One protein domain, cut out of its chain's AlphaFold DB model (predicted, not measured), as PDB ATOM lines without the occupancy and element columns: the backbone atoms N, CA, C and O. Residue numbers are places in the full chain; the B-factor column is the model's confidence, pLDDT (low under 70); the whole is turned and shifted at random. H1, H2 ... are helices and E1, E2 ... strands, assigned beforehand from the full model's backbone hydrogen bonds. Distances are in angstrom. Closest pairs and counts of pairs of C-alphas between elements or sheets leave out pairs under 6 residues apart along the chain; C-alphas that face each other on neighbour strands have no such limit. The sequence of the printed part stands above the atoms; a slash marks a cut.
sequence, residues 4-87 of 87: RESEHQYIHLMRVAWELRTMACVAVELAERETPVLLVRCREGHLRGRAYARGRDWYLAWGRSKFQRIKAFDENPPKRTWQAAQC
ATOM      1  N   ARG A   4      39.339  68.834 136.098       82.56
ATOM      2  CA  ARG A   4      38.320  68.081 135.342       82.56
ATOM      3  C   ARG A   4      36.892  68.496 135.690       82.56
ATOM      4  O   ARG A   4      36.024  68.530 134.828       82.56
ATOM      5  N   GLU A   5      36.638  68.812 136.957       82.94
ATOM      6  CA  GLU A   5      35.322  69.275 137.402       82.94
ATOM      7  C   GLU A   5      35.006  70.659 136.827       82.94
ATOM      8  O   GLU A   5      33.902  70.877 136.334       82.94
ATOM      9  N   SER A   6      35.997  71.556 136.810       82.25
ATOM     10  CA  SER A   6      35.887  72.879 136.189       82.25
ATOM     11  C   SER A   6      35.645  72.793 134.679       82.25
ATOM     12  O   SER A   6      34.822  73.529 134.141       82.25
ATOM     13  N   GLU A   7      36.342  71.883 133.991       85.69
ATOM     14  CA  GLU A   7      36.165  71.632 132.555       85.69
ATOM     15  C   GLU A   7      34.752  71.108 132.257       85.69
ATOM     16  O   GLU A   7      34.079  71.613 131.358       85.69
ATOM     17  N   HIS A   8      34.250  70.157 133.051       87.31
ATOM     18  CA  HIS A   8      32.879  69.669 132.903       87.31
ATOM     19  C   HIS A   8      31.849  70.769 133.179       87.31
ATOM     20  O   HIS A   8      30.946  70.969 132.366       87.31
ATOM     21  N   GLN A   9      32.001  71.527 134.270       87.56
ATOM     22  CA  GLN A   9      31.141  72.675 134.576       87.56
ATOM     23  C   GLN A   9      31.080  73.645 133.397       87.56
ATOM     24  O   GLN A   9      29.986  73.997 132.959       87.56
ATOM     25  N   TYR A  10      32.233  74.019 132.839       87.94
ATOM     26  CA  TYR A  10      32.305  74.899 131.679       87.94
ATOM     27  C   TYR A  10      31.544  74.340 130.472       87.94
ATOM     28  O   TYR A  10      30.724  75.050 129.893       87.94
ATOM     29  N   ILE A  11      31.745  73.064 130.124       88.69
ATOM     30  CA  ILE A  11      31.040  72.426 129.002       88.69
ATOM     31  C   ILE A  11      29.522  72.483 129.206       88.69
ATOM     32  O   ILE A  11      28.786  72.810 128.272       88.69
ATOM     33  N   HIS A  12      29.034  72.196 130.415       87.25
ATOM     34  CA  HIS A  12      27.601  72.256 130.706       87.25
ATOM     35  C   HIS A  12      27.058  73.686 130.635       87.25
ATOM     36  O   HIS A  12      26.005  73.900 130.038       87.25
ATOM     37  N   LEU A  13      27.781  74.671 131.173       88.12
ATOM     38  CA  LEU A  13      27.384  76.077 131.071       88.12
ATOM     39  C   LEU A  13      27.372  76.566 129.623       88.12
ATOM     40  O   LEU A  13      26.432  77.247 129.229       88.12
ATOM     41  N   MET A  14      28.361  76.183 128.814       89.56
ATOM     42  CA  MET A  14      28.429  76.547 127.398       89.56
ATOM     43  C   MET A  14      27.277  75.964 126.588       89.56
ATOM     44  O   MET A  14      26.738  76.649 125.724       89.56
ATOM     45  N   ARG A  15      26.858  74.725 126.872       87.50
ATOM     46  CA  ARG A  15      25.683  74.122 126.221       87.50
ATOM     47  C   ARG A  15      24.416  74.919 126.514       87.50
ATOM     48  O   ARG A  15      23.673  75.252 125.598       87.50
ATOM     49  N   VAL A  16      24.217  75.295 127.772       82.94
ATOM     50  CA  VAL A  16      23.050  76.081 128.196       82.94
ATOM     51  C   VAL A  16      23.105  77.489 127.614       82.94
ATOM     52  O   VAL A  16      22.107  77.986 127.103       82.94
ATOM     53  N   ALA A  17      24.276  78.128 127.636       87.06
ATOM     54  CA  ALA A  17      24.489  79.424 127.004       87.06
ATOM     55  C   ALA A  17      24.159  79.362 125.508       87.06
ATOM     56  O   ALA A  17      23.440  80.214 124.993       87.06
ATOM     57  N   TRP A  18      24.626  78.320 124.817       87.62
ATOM     58  CA  TRP A  18      24.308  78.100 123.415       87.62
ATOM     59  C   TRP A  18      22.798  78.024 123.208       87.62
ATOM     60  O   TRP A  18      22.271  78.743 122.369       87.62
ATOM     61  N   GLU A  19      22.080  77.231 123.990       83.81
ATOM     62  CA  GLU A  19      20.623  77.119 123.884       83.81
ATOM     63  C   GLU A  19      19.875  78.431 124.173       83.81
ATOM     64  O   GLU A  19      18.884  78.733 123.511       83.81
ATOM     65  N   LEU A  20      20.358  79.240 125.115       80.75
ATOM     66  CA  LEU A  20      19.735  80.512 125.486       80.75
ATOM     67  C   LEU A  20      20.022  81.661 124.517       80.75
ATOM     68  O   LEU A  20      19.285  82.648 124.523       80.75
ATOM     69  N   ARG A  21      21.068  81.553 123.686       85.69
ATOM     70  CA  ARG A  21      21.564  82.655 122.840       85.69
ATOM     71  C   ARG A  21      20.516  83.250 121.897       85.69
ATOM     72  O   ARG A  21      20.671  84.375 121.445       85.69
ATOM     73  N   THR A  22      19.475  82.489 121.560       84.69
ATOM     74  CA  THR A  22      18.390  82.925 120.670       84.69
ATOM     75  C   THR A  22      17.308  83.735 121.386       84.69
ATOM     76  O   THR A  22      16.513  84.390 120.721       84.69
ATOM     77  N   MET A  23      17.263  83.702 122.722       80.31
ATOM     78  CA  MET A  23      16.234  84.366 123.537       80.31
ATOM     79  C   MET A  23      16.807  85.445 124.459       80.31
ATOM     80  O   MET A  23      16.070  86.319 124.906       80.31
ATOM     81  N   ALA A  24      18.105  85.381 124.767       81.44
ATOM     82  CA  ALA A  24      18.745  86.248 125.743       81.44
ATOM     83  C   ALA A  24      20.188  86.586 125.362       81.44
ATOM     84  O   ALA A  24      20.890  85.804 124.721       81.44
ATOM     85  N   CYS A  25      20.660  87.736 125.845       87.12
ATOM     86  CA  CYS A  25      22.086  88.034 125.868       87.12
ATOM     87  C   CYS A  25      22.727  87.236 127.009       87.12
ATOM     88  O   CYS A  25      22.370  87.411 128.177       87.12
ATOM     89  N   VAL A  26      23.645  86.338 126.657       89.06
ATOM     90  CA  VAL A  26      24.288  85.406 127.586       89.06
ATOM     91  C   VAL A  26      25.804  85.442 127.445       89.06
ATOM     92  O   VAL A  26      26.325  85.660 126.354       89.06
ATOM     93  N   ALA A  27      26.507  85.203 128.548       89.38
ATOM     94  CA  ALA A  27      27.961  85.084 128.587       89.38
ATOM     95  C   ALA A  27      28.375  84.004 129.590       89.38
ATOM     96  O   ALA A  27      27.696  83.797 130.591       89.38
ATOM     97  N   VAL A  28      29.495  83.325 129.352       89.12
ATOM     98  CA  VAL A  28      30.113  82.445 130.353       89.12
ATOM     99  C   VAL A  28      31.364  83.137 130.872       89.12
ATOM    100  O   VAL A  28      32.285  83.420 130.113       89.12
ATOM    101  N   GLU A  29      31.374  83.429 132.167       89.56
ATOM    102  CA  GLU A  29      32.502  84.029 132.866       89.56
ATOM    103  C   GLU A  29      33.410  82.917 133.404       89.56
ATOM    104  O   GLU A  29      32.978  82.039 134.160       89.56
ATOM    105  N   LEU A  30      34.674  82.961 132.985       83.31
ATOM    106  CA  LEU A  30      35.748  82.082 133.428       83.31
ATOM    107  C   LEU A  30      36.733  82.903 134.264       83.31
ATOM    108  O   LEU A  30      37.713  83.422 133.736       83.31
ATOM    109  N   ALA A  31      36.474  83.055 135.558       72.75
ATOM    110  CA  ALA A  31      37.466  83.641 136.452       72.75
ATOM    111  C   ALA A  31      38.508  82.571 136.821       72.75
ATOM    112  O   ALA A  31      38.153  81.477 137.252       72.75
ATOM    113  N   GLU A  32      39.799  82.886 136.672       58.88
ATOM    114  CA  GLU A  32      40.919  81.930 136.796       58.88
ATOM    115  C   GLU A  32      40.952  81.139 138.115       58.88
ATOM    116  O   GLU A  32      41.537  80.058 138.186       58.88
ATOM    117  N   ARG A  33      40.335  81.672 139.177       63.97
ATOM    118  CA  ARG A  33      40.280  81.052 140.508       63.97
ATOM    119  C   ARG A  33      38.869  80.740 140.993       63.97
ATOM    120  O   ARG A  33      38.723  80.225 142.102       63.97
ATOM    121  N   GLU A  34      37.848  81.026 140.195       71.56
ATOM    122  CA  GLU A  34      36.459  80.826 140.598       71.56
ATOM    123  C   GLU A  34      35.774  79.743 139.769       71.56
ATOM    124  O   GLU A  34      36.212  79.340 138.693       71.56
ATOM    125  N   THR A  35      34.672  79.234 140.309       81.56
ATOM    126  CA  THR A  35      33.762  78.354 139.578       81.56
ATOM    127  C   THR A  35      33.226  79.089 138.347       81.56
ATOM    128  O   THR A  35      32.722  80.198 138.521       81.56
ATOM    129  N   PRO A  36      33.261  78.487 137.142       87.25
ATOM    130  CA  PRO A  36      32.607  79.031 135.959       87.25
ATOM    131  C   PRO A  36      31.164  79.462 136.243       87.25
ATOM    132  O   PRO A  36      30.419  78.760 136.937       87.25
ATOM    133  N   VAL A  37      30.757  80.607 135.695       88.62
ATOM    134  CA  VAL A  37      29.407  81.154 135.887       88.62
ATOM    135  C   VAL A  37      28.792  81.508 134.543       88.62
ATOM    136  O   VAL A  37      29.418  82.149 133.708       88.62
ATOM    137  N   LEU A  38      27.535  81.128 134.343       87.50
ATOM    138  CA  LEU A  38      26.715  81.609 133.241       87.50
ATOM    139  C   LEU A  38      26.018  82.900 133.663       87.50
ATOM    140  O   LEU A  38      25.309  82.935 134.663       87.50
ATOM    141  N   LEU A  39      26.224  83.959 132.899       88.12
ATOM    142  CA  LEU A  39      25.540  85.232 133.026       88.12
ATOM    143  C   LEU A  39      24.427  85.294 131.986       88.12
ATOM    144  O   LEU A  39      24.668  85.093 130.797       88.12
ATOM    145  N   VAL A  40      23.216  85.605 132.430       85.06
ATOM    146  CA  VAL A  40      22.067  85.867 131.558       85.06
ATOM    147  C   VAL A  40      21.588  87.279 131.848       85.06
ATOM    148  O   VAL A  40      21.252  87.595 132.989       85.06
ATOM    149  N   ARG A  41      21.581  88.151 130.839       83.06
ATOM    150  CA  ARG A  41      21.064  89.513 130.987       83.06
ATOM    151  C   ARG A  41      19.541  89.466 131.119       83.06
ATOM    152  O   ARG A  41      18.856  88.990 130.217       83.06
ATOM    153  N   CYS A  42      19.025  89.985 132.224       74.62
ATOM    154  CA  CYS A  42      17.603  90.162 132.503       74.62
ATOM    155  C   CYS A  42      17.279  91.655 132.704       74.62
ATOM    156  O   CYS A  42      18.160  92.516 132.638       74.62
ATOM    157  N   ARG A  43      15.997  91.984 132.914       70.62
ATOM    158  CA  ARG A  43      15.532  93.377 133.066       70.62
ATOM    159  C   ARG A  43      16.153  94.084 134.280       70.62
ATOM    160  O   ARG A  43      16.398  95.282 134.208       70.62
ATOM    161  N   GLU A  44      16.431  93.341 135.351       72.81
ATOM    162  CA  GLU A  44      16.960  93.867 136.620       72.81
ATOM    163  C   GLU A  44      18.489  93.745 136.759       72.81
ATOM    164  O   GLU A  44      19.054  94.119 137.784       72.81
ATOM    165  N   GLY A  45      19.190  93.234 135.738       78.81
ATOM    166  CA  GLY A  45      20.645  93.077 135.761       78.81
ATOM    167  C   GLY A  45      21.121  91.781 135.112       78.81
ATOM    168  O   GLY A  45      20.672  91.414 134.030       78.81
ATOM    169  N   HIS A  46      22.071  91.098 135.755       81.69
ATOM    170  CA  HIS A  46      22.564  89.796 135.305       81.69
ATOM    171  C   HIS A  46      22.176  88.707 136.299       81.69
ATOM    172  O   HIS A  46      22.553  88.755 137.472       81.69
ATOM    173  N   LEU A  47      21.494  87.679 135.807       80.06
ATOM    174  CA  LEU A  47      21.288  86.448 136.547       80.06
ATOM    175  C   LEU A  47      22.542  85.580 136.443       80.06
ATOM    176  O   LEU A  47      23.029  85.309 135.345       80.06
ATOM    177  N   ARG A  48      23.055  85.131 137.593       84.75
ATOM    178  CA  ARG A  48      24.213  84.232 137.680       84.75
ATOM    179  C   ARG A  48      23.739  82.788 137.851       84.75
ATOM    180  O   ARG A  48      23.017  82.485 138.802       84.75
ATOM    181  N   GLY A  49      24.174  81.918 136.948       84.06
ATOM    182  CA  GLY A  49      23.927  80.482 136.936       84.06
ATOM    183  C   GLY A  49      25.205  79.686 137.181       84.06
ATOM    184  O   GLY A  49      26.246  79.988 136.603       84.06
ATOM    185  N   ARG A  50      25.145  78.653 138.024       87.25
ATOM    186  CA  ARG A  50      26.266  77.729 138.266       87.25
ATOM    187  C   ARG A  50      25.866  76.303 137.931       87.25
ATOM    188  O   ARG A  50      24.773  75.871 138.294       87.25
ATOM    189  N   ALA A  51      26.777  75.574 137.298       87.50
ATOM    190  CA  ALA A  51      26.639  74.143 137.086       87.50
ATOM    191  C   ALA A  51      27.220  73.386 138.283       87.50
ATOM    192  O   ALA A  51      28.292  73.725 138.781       87.50
ATOM    193  N   TYR A  52      26.531  72.348 138.739       85.12
ATOM    194  CA  TYR A  52      27.050  71.438 139.754       85.12
ATOM    195  C   TYR A  52      26.543  70.018 139.514       85.12
ATOM    196  O   TYR A  52      25.445  69.805 138.990       85.12
ATOM    197  N   ALA A  53      27.348  69.040 139.915       85.62
ATOM    198  CA  ALA A  53      26.976  67.637 139.862       85.62
ATOM    199  C   ALA A  53      26.244  67.230 141.149       85.62
ATOM    200  O   ALA A  53      26.597  67.654 142.253       85.62
ATOM    201  N   ARG A  54      25.232  66.371 141.026       84.00
ATOM    202  CA  ARG A  54      24.614  65.668 142.155       84.00
ATOM    203  C   ARG A  54      24.338  64.229 141.733       84.00
ATOM    204  O   ARG A  54      23.463  63.970 140.911       84.00
ATOM    205  N   GLY A  55      25.088  63.290 142.306       84.75
ATOM    206  CA  GLY A  55      25.071  61.900 141.855       84.75
ATOM    207  C   GLY A  55      25.642  61.783 140.440       84.75
ATOM    208  O   GLY A  55      26.744  62.256 140.184       84.75
ATOM    209  N   ARG A  56      24.887  61.166 139.524       82.56
ATOM    210  CA  ARG A  56      25.256  61.038 138.100       82.56
ATOM    211  C   ARG A  56      24.724  62.179 137.226       82.56
ATOM    212  O   ARG A  56      25.004  62.208 136.033       82.56
ATOM    213  N   ASP A  57      23.964  63.096 137.815       83.50
ATOM    214  CA  ASP A  57      23.250  64.145 137.100       83.50
ATOM    215  C   ASP A  57      23.906  65.516 137.287       83.50
ATOM    216  O   ASP A  57      24.489  65.820 138.332       83.50
ATOM    217  N   TRP A  58      23.745  66.370 136.275       83.12
ATOM    218  CA  TRP A  58      24.171  67.766 136.296       83.12
ATOM    219  C   TRP A  58      22.981  68.705 136.425       83.12
ATOM    220  O   TRP A  58      21.937  68.512 135.797       83.12
ATOM    221  N   TYR A  59      23.162  69.748 137.225       84.00
ATOM    222  CA  TYR A  59      22.142  70.738 137.530       84.00
ATOM    223  C   TYR A  59      22.691  72.146 137.339       84.00
ATOM    224  O   TYR A  59      23.864  72.409 137.595       84.00
ATOM    225  N   LEU A  60      21.807  73.053 136.938       82.62
ATOM    226  CA  LEU A  60      22.017  74.493 136.919       82.62
ATOM    227  C   LEU A  60      21.244  75.104 138.074       82.62
ATOM    228  O   LEU A  60      20.041  74.878 138.194       82.62
ATOM    229  N   ALA A  61      21.927  75.873 138.912       81.62
ATOM    230  CA  ALA A  61      21.294  76.715 139.917       81.62
ATOM    231  C   ALA A  61      21.426  78.182 139.526       81.62
ATOM    232  O   ALA A  61      22.532  78.639 139.238       81.62
ATOM    233  N   TRP A  62      20.312  78.905 139.588       76.06
ATOM    234  CA  TRP A  62      20.245  80.352 139.411       76.06
ATOM    235  C   TRP A  62      20.026  81.029 140.772       76.06
ATOM    236  O   TRP A  62      19.330  80.485 141.627       76.06
ATOM    237  N   GLY A  63      20.641  82.192 141.001       64.81
ATOM    238  CA  GLY A  63      20.352  83.025 142.178       64.81
ATOM    239  C   GLY A  63      20.643  82.386 143.552       64.81
ATOM    240  O   GLY A  63      21.522  81.538 143.702       64.81
ATOM    241  N   ARG A  64      19.936  82.858 144.597       55.12
ATOM    242  CA  ARG A  64      20.121  82.446 146.012       55.12
ATOM    243  C   ARG A  64      19.156  81.345 146.482       55.12
ATOM    244  O   ARG A  64      19.303  80.851 147.599       55.12
ATOM    245  N   SER A  65      18.164  80.959 145.675       52.38
ATOM    246  CA  SER A  65      17.091  80.054 146.108       52.38
ATOM    247  C   SER A  65      17.321  78.604 145.677       52.38
ATOM    248  O   SER A  65      17.621  78.308 144.523       52.38
ATOM    249  N   LYS A  66      17.087  77.661 146.601       51.00
ATOM    250  CA  LYS A  66      17.148  76.209 146.346       51.00
ATOM    251  C   LYS A  66      16.098  75.723 145.331       51.00
ATOM    252  O   LYS A  66      16.239  74.605 144.840       51.00
ATOM    253  N   PHE A  67      15.085  76.538 145.019       52.50
ATOM    254  CA  PHE A  67      13.992  76.207 144.096       52.50
ATOM    255  C   PHE A  67      14.292  76.508 142.618       52.50
ATOM    256  O   PHE A  67      13.523  76.109 141.754       52.50
ATOM    257  N   GLN A  68      15.425  77.137 142.297       63.22
ATOM    258  CA  GLN A  68      15.810  77.466 140.916       63.22
ATOM    259  C   GLN A  68      16.828  76.465 140.345       63.22
ATOM    260  O   GLN A  68      17.828  76.848 139.741       63.22
ATOM    261  N   ARG A  69      16.606  75.167 140.592       70.44
ATOM    262  CA  ARG A  69      17.483  74.077 140.134       70.44
ATOM    263  C   ARG A  69      16.877  73.398 138.917       70.44
ATOM    264  O   ARG A  69      15.838  72.757 139.029       70.44
ATOM    265  N   ILE A  70      17.550  73.496 137.780       70.75
ATOM    266  CA  ILE A  70      17.119  72.881 136.523       70.75
ATOM    267  C   ILE A  70      18.121  71.787 136.176       70.75
ATOM    268  O   ILE A  70      19.328  72.021 136.198       70.75
ATOM    269  N   LYS A  71      17.646  70.575 135.888       71.12
ATOM    270  CA  LYS A  71      18.519  69.504 135.400       71.12
ATOM    271  C   LYS A  71      19.054  69.923 134.027       71.12
ATOM    272  O   LYS A  71      18.272  70.269 133.149       71.12
ATOM    273  N   ALA A  72      20.372  69.899 133.842       64.31
ATOM    274  CA  ALA A  72      21.036  70.420 132.641       64.31
ATOM    275  C   ALA A  72      20.699  69.640 131.350       64.31
ATOM    276  O   ALA A  72      21.071  70.075 130.267       64.31
ATOM    277  N   PHE A  73      20.010  68.499 131.476       62.31
ATOM    278  CA  PHE A  73      19.655  67.566 130.399       62.31
ATOM    279  C   PHE A  73      18.166  67.175 130.391       62.31
ATOM    280  O   PHE A  73      17.823  66.094 129.927       62.31
ATOM    281  N   ASP A  74      17.285  67.987 130.979       60.88
ATOM    282  CA  ASP A  74      15.833  67.771 130.840       60.88
ATOM    283  C   ASP A  74      15.382  68.060 129.389       60.88
ATOM    284  O   ASP A  74      16.112  68.715 128.657       60.88
ATOM    285  N   GLU A  75      14.199  67.623 128.950       55.41
ATOM    286  CA  GLU A  75      13.760  67.722 127.537       55.41
ATOM    287  C   GLU A  75      13.450  69.155 127.045       55.41
ATOM    288  O   GLU A  75      13.129  69.360 125.875       55.41
ATOM    289  N   ASN A  76      13.544  70.183 127.899       62.34
ATOM    290  CA  ASN A  76      13.399  71.579 127.457       62.34
ATOM    291  C   ASN A  76      14.088  72.606 128.392       62.34
ATOM    292  O   ASN A  76      13.421  73.467 128.987       62.34
ATOM    293  N   PRO A  77      15.424  72.537 128.564       61.72
ATOM    294  CA  PRO A  77      16.169  73.404 129.477       61.72
ATOM    295  C   PRO A  77      16.077  74.909 129.155       61.72
ATOM    296  O   PRO A  77      15.939  75.681 130.110       61.72
ATOM    297  N   PRO A  78      16.090  75.373 127.882       61.12
ATOM    298  CA  PRO A  78      16.147  76.799 127.579       61.12
ATOM    299  C   PRO A  78      14.865  77.527 127.975       61.12
ATOM    300  O   PRO A  78      14.935  78.597 128.575       61.12
ATOM    301  N   LYS A  79      13.689  76.935 127.720       66.19
ATOM    302  CA  LYS A  79      12.398  77.554 128.059       66.19
ATOM    303  C   LYS A  79      12.216  77.692 129.570       66.19
ATOM    304  O   LYS A  79      11.835  78.758 130.041       66.19
ATOM    305  N   ARG A  80      12.525  76.638 130.337       65.88
ATOM    306  CA  ARG A  80      12.445  76.666 131.810       65.88
ATOM    307  C   ARG A  80      13.480  77.603 132.422       65.88
ATOM    308  O   ARG A  80      13.180  78.302 133.381       65.88
ATOM    309  N   THR A  81      14.678  77.636 131.847       63.09
ATOM    310  CA  THR A  81      15.740  78.551 132.270       63.09
ATOM    311  C   THR A  81      15.350  79.999 132.019       63.09
ATOM    312  O   THR A  81      15.487  80.826 132.913       63.09
ATOM    313  N   TRP A  82      14.804  80.302 130.841       63.78
ATOM    314  CA  TRP A  82      14.312  81.635 130.521       63.78
ATOM    315  C   TRP A  82      13.155  82.048 131.433       63.78
ATOM    316  O   TRP A  82      13.202  83.126 132.008       63.78
ATOM    317  N   GLN A  83      12.170  81.171 131.656       68.19
ATOM    318  CA  GLN A  83      11.076  81.427 132.601       68.19
ATOM    319  C   GLN A  83      11.584  81.710 134.021       68.19
ATOM    320  O   GLN A  83      11.130  82.660 134.648       68.19
ATOM    321  N   ALA A  84      12.555  80.934 134.512       61.97
ATOM    322  CA  ALA A  84      13.175  81.171 135.815       61.97
ATOM    323  C   ALA A  84      14.001  82.469 135.860       61.97
ATOM    324  O   ALA A  84      14.178  83.038 136.934       61.97
ATOM    325  N   ALA A  85      14.509  82.928 134.712       59.03
ATOM    326  CA  ALA A  85      15.279  84.161 134.586       59.03
ATOM    327  C   ALA A  85      14.427  85.431 134.436       59.03
ATOM    328  O   ALA A  85      14.977  86.530 134.506       59.03
ATOM    329  N   GLN A  86      13.116  85.292 134.215       63.19
ATOM    330  CA  GLN A  86      12.170  86.408 134.118       63.19
ATOM    331  C   GLN A  86      11.461  86.750 135.442       63.19
ATOM    332  O   GLN A  86      10.647  87.672 135.443       63.19
ATOM    333  N   CYS A  87      11.734  86.015 136.526       50.06
ATOM    334  CA  CYS A  87      11.211  86.312 137.863       50.06
ATOM    335  C   CYS A  87      11.908  87.506 138.511       50.06
ATOM    336  O   CYS A  87      13.156  87.564 138.420       50.06
TER     337      CYS A  87
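Overview. This is residues 4 to 87 of the 87 residues of an uncharacterized protein of Sinosporangium album (UniProt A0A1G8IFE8). A strongly twisted and curled wall of five antiparallel strands has the long helix H1 packed slantwise over one face, while the short helix H2 sits beside the strands near the last turn of H1. The printed part has 84 residues, with two named helices and five named strands that follow along the chain as H1 E1 E2 E3 E4 E5 H2. Its five strands form a meander, each the antiparallel neighbour of the one before, and the class is mixed, helices and strands. The whole is compact and rounded, with a radius of gyration of the C-alphas of 11.8 A and spans of 33 by 28 by 24 A.

Along the chain. H1, residues 4 to 20, begins at C-alpha 4 (38.320, 68.081, 135.342) and is 24.4 A long. E1 is residues 26 to 29, E2 residues 37 to 42, and E3 residues 45 to 54, 28.4 A long. E4 is residues 57 to 62, 16.6 A long, and E5 residues 69 to 71. H2, residues 77 to 85, ends at C-alpha 85 (15.279, 84.161, 134.586).

Arrangement. E1 and E5 are the edge strands. N 27 and O 39 are 2.9 A apart in the hairpin of E1 and E2, N 47 and O 40 2.8 A in E2 and E3, N 52 and O 59 2.9 A in E3 and E4, and N 60 and O 70 2.8 A in E4 and E5. E3 is staggered, pairing with E2 over residues 45 to 49 and with E4 over 49 to 54. H1 is on the sheet at a height of 6.4 A, at 41 degrees to E3 on the local plane; its closest C-alphas to E3 are those of Gln 9 and Ala 51, 5.4 A. H2 stands at the sheet's level, 1.9 A. Residues 16 to 20 of H1 touch H2, about perpendicular at 83 degrees, closest at the C-alphas of Leu 20 and Pro 78, 5.6 A. In H1 and H2 every O i to N i+4 pair is within hydrogen-bond range.

Size, cuts and confidence. The C-alphas farthest apart, those of Arg 43 and Arg 56, are 34.1 A apart. The printed part has no cut and no long link. Confidence is under 70 at residues 32 to 33, 63 to 68 and 72 to 87.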